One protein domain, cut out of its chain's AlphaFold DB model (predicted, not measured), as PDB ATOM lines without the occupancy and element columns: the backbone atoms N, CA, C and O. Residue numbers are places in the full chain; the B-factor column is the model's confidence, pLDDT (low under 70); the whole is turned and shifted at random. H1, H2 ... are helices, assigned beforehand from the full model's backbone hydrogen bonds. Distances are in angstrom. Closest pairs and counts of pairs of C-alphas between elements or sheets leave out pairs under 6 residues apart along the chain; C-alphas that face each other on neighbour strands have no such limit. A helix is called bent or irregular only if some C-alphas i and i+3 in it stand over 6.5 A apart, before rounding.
ATOM      1  N   PRO A  37     148.253  -1.109 118.264       90.69
ATOM      2  CA  PRO A  37     149.668  -0.844 118.566       90.69
ATOM      3  C   PRO A  37     150.630  -1.449 117.528       90.69
ATOM      4  O   PRO A  37     151.671  -0.867 117.230       90.69
ATOM      5  N   CYS A  38     150.234  -2.546 116.873       93.44
ATOM      6  CA  CYS A  38     150.967  -3.180 115.774       93.44
ATOM      7  C   CYS A  38     151.348  -2.220 114.626       93.44
ATOM      8  O   CYS A  38     152.393  -2.415 114.001       93.44
ATOM      9  N   GLU A  39     150.553  -1.176 114.352       93.31
ATOM     10  CA  GLU A  39     150.862  -0.154 113.333       93.31
ATOM     11  C   GLU A  39     152.090   0.700 113.713       93.31
ATOM     12  O   GLU A  39     152.787   1.230 112.844       93.31
ATOM     13  N   LEU A  40     152.405   0.753 115.009       95.19
ATOM     14  CA  LEU A  40     153.583   1.379 115.610       95.19
ATOM     15  C   LEU A  40     154.587   0.341 116.124       95.19
ATOM     16  O   LEU A  40     155.551   0.705 116.796       95.19
ATOM     17  N   GLY A  41     154.435  -0.939 115.764       94.50
ATOM     18  CA  GLY A  41     155.240  -2.046 116.296       94.50
ATOM     19  C   GLY A  41     156.756  -1.909 116.076       94.50
ATOM     20  O   GLY A  41     157.551  -2.630 116.674       94.50
ATOM     21  N   ALA A  42     157.200  -0.987 115.212       91.88
ATOM     22  CA  ALA A  42     158.602  -0.581 115.126       91.88
ATOM     23  C   ALA A  42     159.069   0.202 116.369       91.88
ATOM     24  O   ALA A  42     160.132  -0.119 116.898       91.88
ATOM     25  N   ASN A  43     158.270   1.162 116.844       93.62
ATOM     26  CA  ASN A  43     158.508   1.916 118.074       93.62
ATOM     27  C   ASN A  43     158.367   1.011 119.306       93.62
ATOM     28  O   ASN A  43     159.250   0.977 120.151       93.62
ATOM     29  N   GLU A  44     157.329   0.173 119.344       95.12
ATOM     30  CA  GLU A  44     157.101  -0.827 120.400       95.12
ATOM     31  C   GLU A  44     158.318  -1.757 120.602       95.12
ATOM     32  O   GLU A  44     158.788  -1.971 121.719       95.12
ATOM     33  N   ARG A  45     158.919  -2.255 119.508       94.12
ATOM     34  CA  ARG A  45     160.157  -3.057 119.562       94.12
ATOM     35  C   ARG A  45     161.386  -2.267 120.023       94.12
ATOM     36  O   ARG A  45     162.321  -2.883 120.534       94.12
ATOM     37  N   VAL A  46     161.413  -0.947 119.836       93.00
ATOM     38  CA  VAL A  46     162.451  -0.081 120.416       93.00
ATOM     39  C   VAL A  46     162.183   0.114 121.906       93.00
ATOM     40  O   VAL A  46     163.100  -0.101 122.688       93.00
ATOM     41  N   HIS A  47     160.944   0.390 122.320       93.88
ATOM     42  CA  HIS A  47     160.559   0.550 123.724       93.88
ATOM     43  C   HIS A  47     160.891  -0.698 124.560       93.88
ATOM     44  O   HIS A  47     161.622  -0.595 125.545       93.88
ATOM     45  N   HIS A  48     160.513  -1.896 124.100       95.38
ATOM     46  CA  HIS A  48     160.910  -3.158 124.741       95.38
ATOM     47  C   HIS A  48     162.440  -3.365 124.789       95.38
ATOM     48  O   HIS A  48     162.953  -4.018 125.700       95.38
ATOM     49  N   LYS A  49     163.204  -2.812 123.831       95.25
ATOM     50  CA  LYS A  49     164.678  -2.834 123.862       95.25
ATOM     51  C   LYS A  49     165.231  -1.823 124.874       95.25
ATOM     52  O   LYS A  49     166.177  -2.175 125.572       95.25
ATOM     53  N   VAL A  50     164.647  -0.625 124.979       95.69
ATOM     54  CA  VAL A  50     164.977   0.395 125.995       95.69
ATOM     55  C   VAL A  50     164.752  -0.174 127.386       95.69
ATOM     56  O   VAL A  50     165.721  -0.300 128.123       95.69
ATOM     57  N   GLN A  51     163.540  -0.638 127.698       96.75
ATOM     58  CA  GLN A  51     163.208  -1.255 128.989       96.75
ATOM     59  C   GLN A  51     164.164  -2.405 129.344       96.75
ATOM     60  O   GLN A  51     164.696  -2.455 130.451       96.75
ATOM     61  N   LYS A  52     164.454  -3.305 128.392       96.69
ATOM     62  CA  LYS A  52     165.352  -4.446 128.627       96.69
ATOM     63  C   LYS A  52     166.814  -4.050 128.847       96.69
ATOM     64  O   LYS A  52     167.497  -4.704 129.632       96.69
ATOM     65  N   VAL A  53     167.320  -3.036 128.144       96.25
ATOM     66  CA  VAL A  53     168.694  -2.544 128.346       96.25
ATOM     67  C   VAL A  53     168.781  -1.732 129.635       96.25
ATOM     68  O   VAL A  53     169.693  -1.969 130.417       96.25
ATOM     69  N   LEU A  54     167.818  -0.845 129.890       96.25
ATOM     70  CA  LEU A  54     167.742  -0.031 131.100       96.25
ATOM     71  C   LEU A  54     167.651  -0.909 132.351       96.25
ATOM     72  O   LEU A  54     168.507  -0.798 133.219       96.25
ATOM     73  N   GLY A  55     166.711  -1.857 132.402       95.31
ATOM     74  CA  GLY A  55     166.596  -2.802 133.517       95.31
ATOM     75  C   GLY A  55     167.864  -3.638 133.724       95.31
ATOM     76  O   GLY A  55     168.277  -3.853 134.858       95.31
ATOM     77  N   ALA A  56     168.551  -4.045 132.649       95.00
ATOM     78  CA  ALA A  56     169.838  -4.731 132.767       95.00
ATOM     79  C   ALA A  56     170.964  -3.821 133.295       95.00
ATOM     80  O   ALA A  56     171.831  -4.310 134.011       95.00
ATOM     81  N   VAL A  57     170.967  -2.525 132.968       93.12
ATOM     82  CA  VAL A  57     171.939  -1.550 133.492       93.12
ATOM     83  C   VAL A  57     171.645  -1.221 134.960       93.12
ATOM     84  O   VAL A  57     172.557  -1.295 135.779       93.12
ATOM     85  N   VAL A  58     170.388  -0.953 135.324       93.81
ATOM     86  CA  VAL A  58     169.986  -0.681 136.716       93.81
ATOM     87  C   VAL A  58     170.298  -1.882 137.620       93.81
ATOM     88  O   VAL A  58     170.943  -1.712 138.649       93.81
ATOM     89  N   LEU A  59     169.968  -3.111 137.202       91.94
ATOM     90  CA  LEU A  59     170.233  -4.325 137.994       91.94
ATOM     91  C   LEU A  59     171.714  -4.757 138.049       91.94
ATOM     92  O   LEU A  59     172.062  -5.575 138.897       91.94
ATOM     93  N   GLN A  60     172.584  -4.277 137.149       91.06
ATOM     94  CA  GLN A  60     174.014  -4.658 137.112       91.06
ATOM     95  C   GLN A  60     174.976  -3.540 137.535       91.06
ATOM     96  O   GLN A  60     176.161  -3.809 137.733       91.06
ATOM     97  N   VAL A  61     174.503  -2.292 137.595       87.69
ATOM     98  CA  VAL A  61     175.326  -1.092 137.828       87.69
ATOM     99  C   VAL A  61     174.621  -0.076 138.732       87.69
ATOM    100  O   VAL A  61     175.286   0.569 139.540       87.69
ATOM    101  N   GLY A  62     173.293   0.057 138.619       78.56
ATOM    102  CA  GLY A  62     172.496   1.021 139.389       78.56
ATOM    103  C   GLY A  62     172.657   0.875 140.897       78.56
ATOM    104  O   GLY A  62     172.963   1.861 141.563       78.56
ATOM    105  N   SER A  63     172.613  -0.367 141.395       75.38
ATOM    106  CA  SER A  63     172.743  -0.748 142.816       75.38
ATOM    107  C   SER A  63     174.079  -0.408 143.505       75.38
ATOM    108  O   SER A  63     174.364  -0.923 144.584       75.38
ATOM    109  N   MET A  64     174.930   0.409 142.879       73.56
ATOM    110  CA  MET A  64     176.206   0.883 143.426       73.56
ATOM    111  C   MET A  64     176.487   2.374 143.174       73.56
ATOM    112  O   MET A  64     177.480   2.879 143.693       73.56
ATOM    113  N   VAL A  65     175.722   3.060 142.311       73.88
ATOM    114  CA  VAL A  65     176.136   4.371 141.754       73.88
ATOM    115  C   VAL A  65     174.987   5.385 141.597       73.88
ATOM    116  O   VAL A  65     175.271   6.569 141.427       73.88
ATOM    117  N   GLY A  66     173.716   4.974 141.673       73.94
ATOM    118  CA  GLY A  66     172.589   5.916 141.686       73.94
ATOM    119  C   GLY A  66     171.227   5.234 141.573       73.94
ATOM    120  O   GLY A  66     171.011   4.434 140.657       73.94
ATOM    121  N   ASP A  67     170.321   5.583 142.486       81.38
ATOM    122  CA  ASP A  67     168.994   4.967 142.644       81.38
ATOM    123  C   ASP A  67     167.990   5.410 141.564       81.38
ATOM    124  O   ASP A  67     167.004   4.728 141.277       81.38
ATOM    125  N   THR A  68     168.256   6.544 140.917       90.44
ATOM    126  CA  THR A  68     167.423   7.122 139.864       90.44
ATOM    127  C   THR A  68     167.661   6.444 138.511       90.44
ATOM    128  O   THR A  68     168.740   6.487 137.918       90.44
ATOM    129  N   TRP A  69     166.613   5.835 137.948       93.06
ATOM    130  CA  TRP A  69     166.672   5.191 136.627       93.06
ATOM    131  C   TRP A  69     166.937   6.180 135.473       93.06
ATOM    132  O   TRP A  69     167.393   5.760 134.406       93.06
ATOM    133  N   SER A  70     166.685   7.479 135.676       93.12
ATOM    134  CA  SER A  70     166.958   8.569 134.725       93.12
ATOM    135  C   SER A  70     168.422   8.625 134.297       93.12
ATOM    136  O   SER A  70     168.729   8.754 133.114       93.12
ATOM    137  N   ASP A  71     169.335   8.466 135.245       90.75
ATOM    138  CA  ASP A  71     170.779   8.600 135.055       90.75
ATOM    139  C   ASP A  71     171.311   7.453 134.179       90.75
ATOM    140  O   ASP A  71     172.199   7.611 133.336       90.75
ATOM    141  N   TRP A  72     170.670   6.290 134.308       93.56
ATOM    142  CA  TRP A  72     170.918   5.098 133.508       93.56
ATOM    143  C   TRP A  72     170.253   5.139 132.126       93.56
ATOM    144  O   TRP A  72     170.652   4.365 131.250       93.56
ATOM    145  N   LEU A  73     169.304   6.052 131.876       94.69
ATOM    146  CA  LEU A  73     168.645   6.206 130.574       94.69
ATOM    147  C   LEU A  73     169.644   6.609 129.482       94.69
ATOM    148  O   LEU A  73     169.650   6.001 128.412       94.69
ATOM    149  N   VAL A  74     170.550   7.547 129.779       92.81
ATOM    150  CA  VAL A  74     171.620   7.987 128.857       92.81
ATOM    151  C   VAL A  74     172.572   6.829 128.525       92.81
ATOM    152  O   VAL A  74     173.010   6.664 127.384       92.81
ATOM    153  N   VAL A  75     172.860   5.963 129.504       93.12
ATOM    154  CA  VAL A  75     173.672   4.751 129.298       93.12
ATOM    155  C   VAL A  75     172.917   3.727 128.441       93.12
ATOM    156  O   VAL A  75     173.514   3.108 127.555       93.12
ATOM    157  N   ALA A  76     171.610   3.560 128.658       95.50
ATOM    158  CA  ALA A  76     170.771   2.649 127.886       95.50
ATOM    159  C   ALA A  76     170.614   3.096 126.422       95.50
ATOM    160  O   ALA A  76     170.781   2.273 125.517       95.50
ATOM    161  N   GLU A  77     170.376   4.389 126.182       95.06
ATOM    162  CA  GLU A  77     170.379   5.014 124.855       95.06
ATOM    163  C   GLU A  77     171.722   4.771 124.155       95.06
ATOM    164  O   GLU A  77     171.763   4.140 123.095       95.06
ATOM    165  N   TYR A  78     172.836   5.143 124.798       93.62
ATOM    166  CA  TYR A  78     174.181   4.938 124.262       93.62
ATOM    167  C   TYR A  78     174.451   3.473 123.869       93.62
ATOM    168  O   TYR A  78     174.976   3.193 122.781       93.62
ATOM    169  N   VAL A  79     174.075   2.515 124.723       94.94
ATOM    170  CA  VAL A  79     174.215   1.078 124.442       94.94
ATOM    171  C   VAL A  79     173.344   0.661 123.256       94.94
ATOM    172  O   VAL A  79     173.801  -0.106 122.402       94.94
ATOM    173  N   ILE A  80     172.112   1.160 123.151       95.38
ATOM    174  CA  ILE A  80     171.187   0.838 122.057       95.38
ATOM    175  C   ILE A  80     171.706   1.345 120.712       95.38
ATOM    176  O   ILE A  80     171.655   0.580 119.740       95.38
ATOM    177  N   ASP A  81     172.260   2.556 120.692       94.62
ATOM    178  CA  ASP A  81     172.760   3.255 119.507       94.62
ATOM    179  C   ASP A  81     174.091   2.716 118.975       94.62
ATOM    180  O   ASP A  81     174.386   2.828 117.781       94.62
ATOM    181  N   ASN A  82     174.887   2.074 119.835       94.06
ATOM    182  CA  ASN A  82     176.162   1.442 119.474       94.06
ATOM    183  C   ASN A  82     176.061  -0.096 119.337       94.06
ATOM    184  O   ASN A  82     176.996  -0.749 118.849       94.06
ATOM    185  N   THR A  83     174.909  -0.687 119.683       93.69
ATOM    186  CA  THR A  83     174.605  -2.112 119.469       93.69
ATOM    187  C   THR A  83     174.177  -2.372 118.019       93.69
ATOM    188  O   THR A  83     173.198  -1.785 117.555       93.69
ATOM    189  N   PRO A  84     174.851  -3.275 117.280       93.75
ATOM    190  CA  PRO A  84     174.484  -3.578 115.901       93.75
ATOM    191  C   PRO A  84     173.143  -4.311 115.818       93.75
ATOM    192  O   PRO A  84     172.908  -5.280 116.540       93.75
ATOM    193  N   GLY A  85     172.293  -3.898 114.878       91.50
ATOM    194  CA  GLY A  85     171.105  -4.661 114.499       91.50
ATOM    195  C   GLY A  85     171.456  -5.903 113.662       91.50
ATOM    196  O   GLY A  85     172.623  -6.123 113.315       91.50
ATOM    197  N   PRO A  86     170.459  -6.708 113.242       91.12
ATOM    198  CA  PRO A  86     170.675  -7.868 112.365       91.12
ATOM    199  C   PRO A  86     171.386  -7.527 111.039       91.12
ATOM    200  O   PRO A  86     172.089  -8.358 110.466       91.12
ATOM    201  N   HIS A  87     171.260  -6.275 110.588       91.12
ATOM    202  CA  HIS A  87     171.952  -5.682 109.438       91.12
ATOM    203  C   HIS A  87     173.432  -5.317 109.701       91.12
ATOM    204  O   HIS A  87     174.082  -4.763 108.819       91.12
ATOM    205  N   ARG A  88     173.990  -5.642 110.878       92.50
ATOM    206  CA  ARG A  88     175.388  -5.432 111.332       92.50
ATOM    207  C   ARG A  88     175.830  -3.983 111.576       92.50
ATOM    208  O   ARG A  88     176.762  -3.786 112.355       92.50
ATOM    209  N   TYR A  89     175.163  -3.008 110.970       91.50
ATOM    210  CA  TYR A  89     175.243  -1.591 111.350       91.50
ATOM    211  C   TYR A  89     174.477  -1.325 112.655       91.50
ATOM    212  O   TYR A  89     173.556  -2.074 112.995       91.50
ATOM    213  N   THR A  90     174.833  -0.273 113.381       93.44
ATOM    214  CA  THR A  90     174.071   0.256 114.528       93.44
ATOM    215  C   THR A  90     173.127   1.382 114.077       93.44
ATOM    216  O   THR A  90     173.243   1.831 112.935       93.44
ATOM    217  N   PRO A  91     172.203   1.870 114.926       94.00
ATOM    218  CA  PRO A  91     171.452   3.093 114.633       94.00
ATOM    219  C   PRO A  91     172.370   4.293 114.336       94.00
ATOM    220  O   PRO A  91     172.232   4.914 113.285       94.00
ATOM    221  N   ARG A  92     173.390   4.526 115.177       90.88
ATOM    222  CA  ARG A  92     174.400   5.592 115.029       90.88
ATOM    223  C   ARG A  92     175.178   5.537 113.704       90.88
ATOM    224  O   ARG A  92     175.464   6.581 113.117       90.88
ATOM    225  N   ASP A  93     175.486   4.334 113.203       91.31
ATOM    226  CA  ASP A  93     176.106   4.145 111.877       91.31
ATOM    227  C   ASP A  93     175.190   4.635 110.743       91.31
ATOM    228  O   ASP A  93     175.663   5.214 109.765       91.31
ATOM    229  N   LEU A  94     173.881   4.376 110.859       92.38
ATOM    230  CA  LEU A  94     172.874   4.706 109.847       92.38
ATOM    231  C   LEU A  94     172.483   6.188 109.888       92.38
ATOM    232  O   LEU A  94     172.347   6.797 108.831       92.38
ATOM    233  N   GLU A  95     172.339   6.767 111.084       89.06
ATOM    234  CA  GLU A  95     172.052   8.193 111.279       89.06
ATOM    235  C   GLU A  95     173.206   9.055 110.752       89.06
ATOM    236  O   GLU A  95     173.027   9.884 109.859       89.06
ATOM    237  N   ARG A  96     174.419   8.852 111.284       84.88
ATOM    238  CA  ARG A  96     175.545   9.772 111.050       84.88
ATOM    239  C   ARG A  96     176.375   9.412 109.821       84.88
ATOM    240  O   ARG A  96     177.280  10.159 109.457       84.88
ATOM    241  N   SER A  97     176.107   8.264 109.189       79.94
ATOM    242  CA  SER A  97     176.985   7.645 108.177       79.94
ATOM    243  C   SER A  97     178.426   7.435 108.680       79.94
ATOM    244  O   SER A  97     179.381   7.424 107.899       79.94
ATOM    245  N   TRP A  98     178.611   7.306 109.998       70.69
ATOM    246  CA  TRP A  98     179.924   7.135 110.619       70.69
ATOM    247  C   TRP A  98     180.305   5.657 110.663       70.69
ATOM    248  O   TRP A  98     179.477   4.785 110.895       70.69
ATOM    249  N   SER A  99     181.589   5.363 110.461       57.00
ATOM    250  CA  SER A  99     182.106   4.011 110.651       57.00
ATOM    251  C   SER A  99     182.561   3.797 112.094       57.00
ATOM    252  O   SER A  99     183.455   4.511 112.557       57.00
ATOM    253  N   LEU A 100     182.086   2.713 112.711       55.38
ATOM    254  CA  LEU A 100     182.527   2.070 113.971       55.38
ATOM    255  C   LEU A 100     184.046   1.984 114.241       55.38
ATOM    256  O   LEU A 100     184.465   1.596 115.327       55.38
ATOM    257  N   ALA A 101     184.888   2.275 113.249       56.81
ATOM    258  CA  ALA A 101     186.343   2.322 113.371       56.81
ATOM    259  C   ALA A 101     186.859   3.527 114.191       56.81
ATOM    260  O   ALA A 101     188.066   3.636 114.425       56.81
ATOM    261  N   LEU A 102     185.978   4.438 114.616       58.75
ATOM    262  CA  LEU A 102     186.278   5.490 115.584       58.75
ATOM    263  C   LEU A 102     185.805   5.036 116.982       58.75
ATOM    264  O   LEU A 102     184.609   4.818 117.158       58.75
ATOM    265  N   PRO A 103     186.707   4.855 117.969       59.84
ATOM    266  CA  PRO A 103     186.300   4.571 119.345       59.84
ATOM    267  C   PRO A 103     185.650   5.807 119.980       59.84
ATOM    268  O   PRO A 103     186.007   6.927 119.613       59.84
ATOM    269  N   LEU A 104     184.777   5.597 120.974       60.72
ATOM    270  CA  LEU A 104     184.076   6.642 121.745       60.72
ATOM    271  C   LEU A 104     184.980   7.831 122.124       60.72
ATOM    272  O   LEU A 104     184.632   8.985 121.888       60.72
ATOM    273  N   GLU A 105     186.184   7.521 122.610       64.25
ATOM    274  CA  GLU A 105     187.280   8.451 122.913       64.25
ATOM    275  C   GLU A 105     187.481   9.545 121.849       64.25
ATOM    276  O   GLU A 105     187.759  10.688 122.185       64.25
ATOM    277  N   ARG A 106     187.364   9.217 120.555       63.72
ATOM    278  CA  ARG A 106     187.592  10.160 119.446       63.72
ATOM    279  C   ARG A 106     186.430  11.095 119.161       63.72
ATOM    280  O   ARG A 106     186.679  12.129 118.549       63.72
ATOM    281  N   ASP A 107     185.216  10.717 119.528       61.66
ATOM    282  CA  ASP A 107     184.042  11.562 119.332       61.66
ATOM    283  C   ASP A 107     183.926  12.531 120.512       61.66
ATOM    284  O   ASP A 107     183.891  13.734 120.299       61.66
ATOM    285  N   VAL A 108     184.110  12.036 121.741       64.56
ATOM    286  CA  VAL A 108     184.275  12.863 122.952       64.56
ATOM    287  C   VAL A 108     185.417  13.882 122.788       64.56
ATOM    288  O   VAL A 108     185.244  15.072 123.038       64.56
ATOM    289  N   LEU A 109     186.580  13.450 122.275       61.91
ATOM    290  CA  LEU A 109     187.691  14.355 121.943       61.91
ATOM    291  C   LEU A 109     187.423  15.269 120.736       61.91
ATOM    292  O   LEU A 109     188.219  16.180 120.516       61.91
ATOM    293  N   ARG A 110     186.385  15.027 119.923       61.78
ATOM    294  CA  ARG A 110     186.000  15.909 118.809       61.78
ATOM    295  C   ARG A 110     185.054  16.994 119.283       61.78
ATOM    296  O   ARG A 110     185.309  18.152 118.983       61.78
ATOM    297  N   ASP A 111     184.035  16.634 120.044       63.22
ATOM    298  CA  ASP A 111     183.010  17.575 120.486       63.22
ATOM    299  C   ASP A 111     183.647  18.607 121.444       63.22
ATOM    300  O   ASP A 111     183.498  19.814 121.250       63.22
ATOM    301  N   ALA A 112     184.549  18.162 122.332       64.62
ATOM    302  CA  ALA A 112     185.428  19.045 123.108       64.62
ATOM    303  C   ALA A 112     186.383  19.901 122.237       64.62
ATOM    304  O   ALA A 112     186.695  21.041 122.579       64.62
ATOM    305  N   LEU A 113     186.849  19.386 121.090       62.06
ATOM    306  CA  LEU A 113     187.685  20.131 120.133       62.06
ATOM    307  C   LEU A 113     186.901  21.156 119.304       62.06
ATOM    308  O   LEU A 113     187.511  22.098 118.797       62.06
ATOM    309  N   GLU A 114     185.598  20.960 119.114       66.12
ATOM    310  CA  GLU A 114     184.716  21.876 118.389       66.12
ATOM    311  C   GLU A 114     184.179  22.965 119.330       66.12
ATOM    312  O   GLU A 114     184.221  24.136 118.959       66.12
ATOM    313  N   LEU A 160     201.416  19.482 118.657       56.00
ATOM    314  CA  LEU A 160     200.144  20.052 119.113       56.00
ATOM    315  C   LEU A 160     199.192  18.947 119.585       56.00
ATOM    316  O   LEU A 160     198.729  18.993 120.721       56.00
ATOM    317  N   LYS A 161     198.984  17.892 118.783       58.44
ATOM    318  CA  LYS A 161     198.150  16.748 119.186       58.44
ATOM    319  C   LYS A 161     198.679  16.031 120.437       58.44
ATOM    320  O   LYS A 161     197.889  15.663 121.298       58.44
ATOM    321  N   ARG A 162     199.999  15.854 120.572       57.50
ATOM    322  CA  ARG A 162     200.635  15.253 121.765       57.50
ATOM    323  C   ARG A 162     200.565  16.140 123.010       57.50
ATOM    324  O   ARG A 162     200.562  15.602 124.112       57.50
ATOM    325  N   ARG A 163     200.524  17.467 122.853       51.34
ATOM    326  CA  ARG A 163     200.264  18.408 123.951       51.34
ATOM    327  C   ARG A 163     198.795  18.387 124.357       51.34
ATOM    328  O   ARG A 163     198.526  18.245 125.541       51.34
ATOM    329  N   LEU A 164     197.865  18.424 123.403       46.22
ATOM    330  CA  LEU A 164     196.428  18.413 123.694       46.22
ATOM    331  C   LEU A 164     195.993  17.126 124.417       46.22
ATOM    332  O   LEU A 164     195.351  17.196 125.454       46.22
ATOM    333  N   VAL A 165     196.468  15.963 123.952       57.09
ATOM    334  CA  VAL A 165     196.246  14.639 124.584       57.09
ATOM    335  C   VAL A 165     196.957  14.489 125.949       57.09
ATOM    336  O   VAL A 165     196.787  13.486 126.631       57.09
ATOM    337  N   ARG A 166     197.762  15.474 126.376       46.12
ATOM    338  CA  ARG A 166     198.324  15.562 127.740       46.12
ATOM    339  C   ARG A 166     197.681  16.649 128.605       46.12
ATOM    340  O   ARG A 166     197.813  16.565 129.823       46.12
ATOM    341  N   ALA A 167     197.063  17.655 127.989       42.03
ATOM    342  CA  ALA A 167     196.350  18.734 128.668       42.03
ATOM    343  C   ALA A 167     194.959  18.265 129.115       42.03
ATOM    344  O   ALA A 167     194.647  18.377 130.295       42.03
ATOM    345  N   LEU A 168     194.213  17.629 128.201       43.72
ATOM    346  CA  LEU A 168     192.915  16.996 128.448       43.72
ATOM    347  C   LEU A 168     193.081  15.773 129.374       43.72
ATOM    348  O   LEU A 168     193.174  14.630 128.921       43.72
ATOM    349  N   ARG A 169     193.183  16.024 130.684       47.78
ATOM    350  CA  ARG A 169     193.081  15.015 131.752       47.78
ATOM    351  C   ARG A 169     191.614  14.824 132.161       47.78
ATOM    352  O   ARG A 169     190.769  15.648 131.844       47.78
ATOM    353  N   HIS A 170     191.344  13.755 132.919       38.44
ATOM    354  CA  HIS A 170     190.019  13.311 133.399       38.44
ATOM    355  C   HIS A 170     189.043  14.407 133.891       38.44
ATOM    356  O   HIS A 170     187.839  14.196 133.796       38.44
ATOM    357  N   GLY A 171     189.523  15.537 134.427       38.81
ATOM    358  CA  GLY A 171     188.677  16.572 135.040       38.81
ATOM    359  C   GLY A 171     187.782  17.338 134.059       38.81
ATOM    360  O   GLY A 171     186.576  17.392 134.261       38.81
ATOM    361  N   GLU A 172     188.335  17.874 132.968       46.84
ATOM    362  CA  GLU A 172     187.585  18.773 132.065       46.84
ATOM    363  C   GLU A 172     186.412  18.055 131.366       46.84
ATOM    364  O   GLU A 172     185.368  18.651 131.118       46.84
ATOM    365  N   LEU A 173     186.549  16.748 131.099       42.31
ATOM    366  CA  LEU A 173     185.470  15.931 130.528       42.31
ATOM    367  C   LEU A 173     184.406  15.506 131.554       42.31
ATOM    368  O   LEU A 173     183.270  15.241 131.164       42.31
ATOM    369  N   LYS A 174     184.747  15.459 132.849       46.72
ATOM    370  CA  LYS A 174     183.797  15.180 133.936       46.72
ATOM    371  C   LYS A 174     182.789  16.324 134.071       46.72
ATOM    372  O   LYS A 174     181.590  16.078 134.154       46.72
ATOM    373  N   GLU A 175     183.268  17.566 134.020       47.88
ATOM    374  CA  GLU A 175     182.422  18.766 134.115       47.88
ATOM    375  C   GLU A 175     181.428  18.870 132.946       47.88
ATOM    376  O   GLU A 175     180.258  19.173 133.168       47.88
ATOM    377  N   THR A 176     181.840  18.535 131.715       44.97
ATOM    378  CA  THR A 176     180.961  18.624 130.528       44.97
ATOM    379  C   THR A 176     179.802  17.626 130.480       44.97
ATOM    380  O   THR A 176     178.868  17.852 129.717       44.97
ATOM    381  N   PHE A 177     179.848  16.527 131.243       47.00
ATOM    382  CA  PHE A 177     178.811  15.482 131.216       47.00
ATOM    383  C   PHE A 177     177.983  15.381 132.504       47.00
ATOM    384  O   PHE A 177     177.037  14.601 132.532       47.00
ATOM    385  N   GLN A 178     178.334  16.133 133.558       56.69
ATOM    386  CA  GLN A 178     177.668  16.148 134.876       56.69
ATOM    387  C   GLN A 178     177.489  14.771 135.559       56.69
ATOM    388  O   GLN A 178     176.822  14.671 136.583       56.69
ATOM    389  N   CYS A 179     178.112  13.707 135.044       52.72
ATOM    390  CA  CYS A 179     177.924  12.341 135.519       52.72
ATOM    391  C   CYS A 179     179.050  11.870 136.454       52.72
ATOM    392  O   CYS A 179     180.182  12.370 136.424       52.72
ATOM    393  N   SER A 180     178.746  10.881 137.299       68.38
ATOM    394  CA  SER A 180     179.729  10.297 138.211       68.38
ATOM    395  C   SER A 180     180.830   9.551 137.446       68.38
ATOM    396  O   SER A 180     180.609   8.970 136.375       68.38
ATOM    397  N   GLU A 181     182.052   9.543 137.995       66.94
ATOM    398  CA  GLU A 181     183.187   8.908 137.312       66.94
ATOM    399  C   GLU A 181     182.957   7.398 137.123       66.94
ATOM    400  O   GLU A 181     183.382   6.822 136.122       66.94
ATOM    401  N   ASP A 182     182.228   6.758 138.038       64.69
ATOM    402  CA  ASP A 182     181.947   5.327 137.982       64.69
ATOM    403  C   ASP A 182     180.818   4.951 137.017       64.69
ATOM    404  O   ASP A 182     180.921   3.897 136.379       64.69
ATOM    405  N   LEU A 183     179.848   5.845 136.771       61.81
ATOM    406  CA  LEU A 183     178.892   5.727 135.661       61.81
ATOM    407  C   LEU A 183     179.622   5.841 134.311       61.81
ATOM    408  O   LEU A 183     179.441   4.994 133.432       61.81
ATOM    409  N   TRP A 184     180.549   6.796 134.168       65.56
ATOM    410  CA  TRP A 184     181.395   6.915 132.971       65.56
ATOM    411  C   TRP A 184     182.292   5.680 132.758       65.56
ATOM    412  O   TRP A 184     182.345   5.102 131.664       65.56
ATOM    413  N   ARG A 185     182.949   5.192 133.821       69.75
ATOM    414  CA  ARG A 185     183.728   3.939 133.800       69.75
ATOM    415  C   ARG A 185     182.842   2.725 133.500       69.75
ATOM    416  O   ARG A 185     183.323   1.771 132.890       69.75
ATOM    417  N   ALA A 186     181.580   2.700 133.928       64.38
ATOM    418  CA  ALA A 186     180.635   1.631 133.596       64.38
ATOM    419  C   ALA A 186     180.252   1.658 132.109       64.38
ATOM    420  O   ALA A 186     180.378   0.629 131.443       64.38
ATOM    421  N   ALA A 187     179.907   2.824 131.556       59.97
ATOM    422  CA  ALA A 187     179.610   2.990 130.131       59.97
ATOM    423  C   ALA A 187     180.783   2.540 129.233       59.97
ATOM    424  O   ALA A 187     180.585   1.775 128.286       59.97
ATOM    425  N   ILE A 188     182.024   2.908 129.581       64.94
ATOM    426  CA  ILE A 188     183.229   2.446 128.866       64.94
ATOM    427  C   ILE A 188     183.428   0.925 129.007       64.94
ATOM    428  O   ILE A 188     183.753   0.255 128.022       64.94
ATOM    429  N   ARG A 189     183.213   0.343 130.196       68.94
ATOM    430  CA  ARG A 189     183.281  -1.120 130.399       68.94
ATOM    431  C   ARG A 189     182.230  -1.857 129.555       68.94
ATOM    432  O   ARG A 189     182.556  -2.883 128.950       68.94
ATOM    433  N   LEU A 190     181.011  -1.322 129.453       63.00
ATOM    434  CA  LEU A 190     179.925  -1.861 128.629       63.00
ATOM    435  C   LEU A 190     180.243  -1.778 127.127       63.00
ATOM    436  O   LEU A 190     180.152  -2.798 126.443       63.00
ATOM    437  N   ASP A 191     180.712  -0.633 126.620       57.69
ATOM    438  CA  ASP A 191     181.178  -0.473 125.229       57.69
ATOM    439  C   ASP A 191     182.296  -1.469 124.881       57.69
ATOM    440  O   ASP A 191     182.221  -2.197 123.886       57.69
ATOM    441  N   GLN A 192     183.319  -1.582 125.734       65.00
ATOM    442  CA  GLN A 192     184.405  -2.539 125.527       65.00
ATOM    443  C   GLN A 192     183.907  -3.991 125.523       65.00
ATOM    444  O   GLN A 192     184.372  -4.793 124.709       65.00
ATOM    445  N   ASN A 193     182.953  -4.351 126.382       61.94
ATOM    446  CA  ASN A 193     182.381  -5.698 126.419       61.94
ATOM    447  C   ASN A 193     181.485  -5.983 125.199       61.94
ATOM    448  O   ASN A 193     181.611  -7.051 124.591       61.94
ATOM    449  N   ALA A 194     180.687  -5.011 124.751       55.75
ATOM    450  CA  ALA A 194     179.932  -5.084 123.501       55.75
ATOM    451  C   ALA A 194     180.854  -5.216 122.271       55.75
ATOM    452  O   ALA A 194     180.535  -5.930 121.320       55.75
ATOM    453  N   ARG A 195     182.043  -4.596 122.283       60.53
ATOM    454  CA  ARG A 195     183.060  -4.778 121.230       60.53
ATOM    455  C   ARG A 195     183.729  -6.157 121.278       60.53
ATOM    456  O   ARG A 195     183.946  -6.744 120.217       60.53
ATOM    457  N   LYS A 196     184.015  -6.708 122.467       57.78
ATOM    458  CA  LYS A 196     184.586  -8.065 122.625       57.78
ATOM    459  C   LYS A 196     183.671  -9.132 122.011       57.78
ATOM    460  O   LYS A 196     184.142  -9.947 121.219       57.78
ATOM    461  N   THR A 197     182.365  -9.089 122.291       49.22
ATOM    462  CA  THR A 197     181.394 -10.028 121.693       49.22
ATOM    463  C   THR A 197     181.247  -9.823 120.177       49.22
ATOM    464  O   THR A 197     181.171 -10.795 119.423       49.22
ATOM    465  N   ARG A 198     181.301  -8.572 119.695       47.62
ATOM    466  CA  ARG A 198     181.194  -8.202 118.268       47.62
ATOM    467  C   ARG A 198     182.302  -8.786 117.383       47.62
ATOM    468  O   ARG A 198     182.012  -9.207 116.262       47.62
ATOM    469  N   ILE A 199     183.550  -8.846 117.861       43.44
ATOM    470  CA  ILE A 199     184.697  -9.353 117.076       43.44
ATOM    471  C   ILE A 199     184.509 -10.834 116.692       43.44
ATOM    472  O   ILE A 199     184.799 -11.212 115.553       43.44
ATOM    473  N   GLY A 200     183.925 -11.649 117.580       37.38
ATOM    474  CA  GLY A 200     183.632 -13.065 117.316       37.38
ATOM    475  C   GLY A 200     182.709 -13.301 116.110       37.38
ATOM    476  O   GLY A 200     182.915 -14.237 115.342       37.38
ATOM    477  N   TYR A 201     181.744 -12.410 115.860       34.25
ATOM    478  CA  TYR A 201     180.837 -12.503 114.702       34.25
ATOM    479  C   TYR A 201     181.431 -11.954 113.390       34.25
ATOM    480  O   TYR A 201     180.852 -12.145 112.310       34.25
ATOM    481  N   GLY A 202     182.579 -11.271 113.461       32.34
ATOM    482  CA  GLY A 202     183.285 -10.725 112.301       32.34
ATOM    483  C   GLY A 202     184.148 -11.755 111.570       32.34
ATOM    484  O   GLY A 202     184.147 -11.791 110.340       32.34
ATOM    485  N   PHE A 203     184.868 -12.608 112.307       30.52
ATOM    486  CA  PHE A 203     185.932 -13.451 111.737       30.52
ATOM    487  C   PHE A 203     185.463 -14.820 111.203       30.52
ATOM    488  O   PHE A 203     186.128 -15.424 110.358       30.52
ATOM    489  N   CYS A 204     184.284 -15.294 111.625       33.84
ATOM    490  CA  CYS A 204     183.730 -16.628 111.339       33.84
ATOM    491  C   CYS A 204     183.235 -16.854 109.888       33.84
ATOM    492  O   CYS A 204     182.174 -17.436 109.666       33.84
TER     493      CYS A 204
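AT A GLANCE: This is residues 37 to 114 and 160 to 204 of the 998 residues of the protein "Pol polyprotein" of Symbiodinium microadriaticum (UniProt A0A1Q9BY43). H2 stands in the middle of a loose set of helices: H1 crosses it steeply and sticks out with residues 37 to 45, H7 runs beside it the same way, and short H3 sits at its last residues. H4, H5 and H6 touch no helix and spread away from this core, H5 farthest out. The printed part has 123 residues with seven named helices, H1 to H7 in order, and no named strand: all helix. It is only just compact, close to loose, with a radius of gyration of the C-alphas of 16.4 A, and spans 54 by 38 by 29 A.

HOW THE PARTS SIT: Start with H1, residues 37 to 60, whose residues 49 to 58 touch the hub, H2, residues 69 to 82, at a steep tilt of 66 degrees, opposite ways; the closest C-alphas, of Leu 54 and Ala 76, are 5.2 A apart. H3, residues 91 to 96, touches H2 about perpendicular, at 74 degrees, with C-alphas 81 and 91 closest at 5.0 A. H4, residues 104 to 114, and H6, residues 170 to 177, are near each other; H5, residues 160 to 167, is apart from both. H7, residues 181 to 203, touches H2 with residues 187 to 191 at a shallow tilt of 26 degrees, the same way; C-alphas 75 and 187 are closest, at 6.2 A. H6 and H7 are close but not clearly touching, with C-alphas 174 and 181 closest at 7.1 A. In H3 every O i to N i+4 pair is within hydrogen-bond range; the counts are 18 of 20 in H1, 8 of 10 in H2, 6 of 7 in H4, 3 of 4 in H5, 2 of 4 in H6 and 15 of 19 in H7.

IN THESE COORDINATES: Find C-alpha 37 at (149.668, -0.844, 118.566); from there H1 runs 30.8 A, irregular, with C-alphas 39 and 42 8.0 A apart and a kink of 51 degrees near residue 44. H2 is 20.0 A long, and H7 runs 34.1 A to C-alpha 203 at (185.932, -13.451, 111.737).

THE WHOLE: The C-alphas of Pro 37 and Leu 160, the two farthest apart, are 54.6 A apart. Residues 115 to 159 are not printed, and C-alphas 114 and 160 are 15.6 A apart across this cut. Of the links printed whole, none is long. Look for pLDDT under 70 at residues 99 to 114 and 160 to 204.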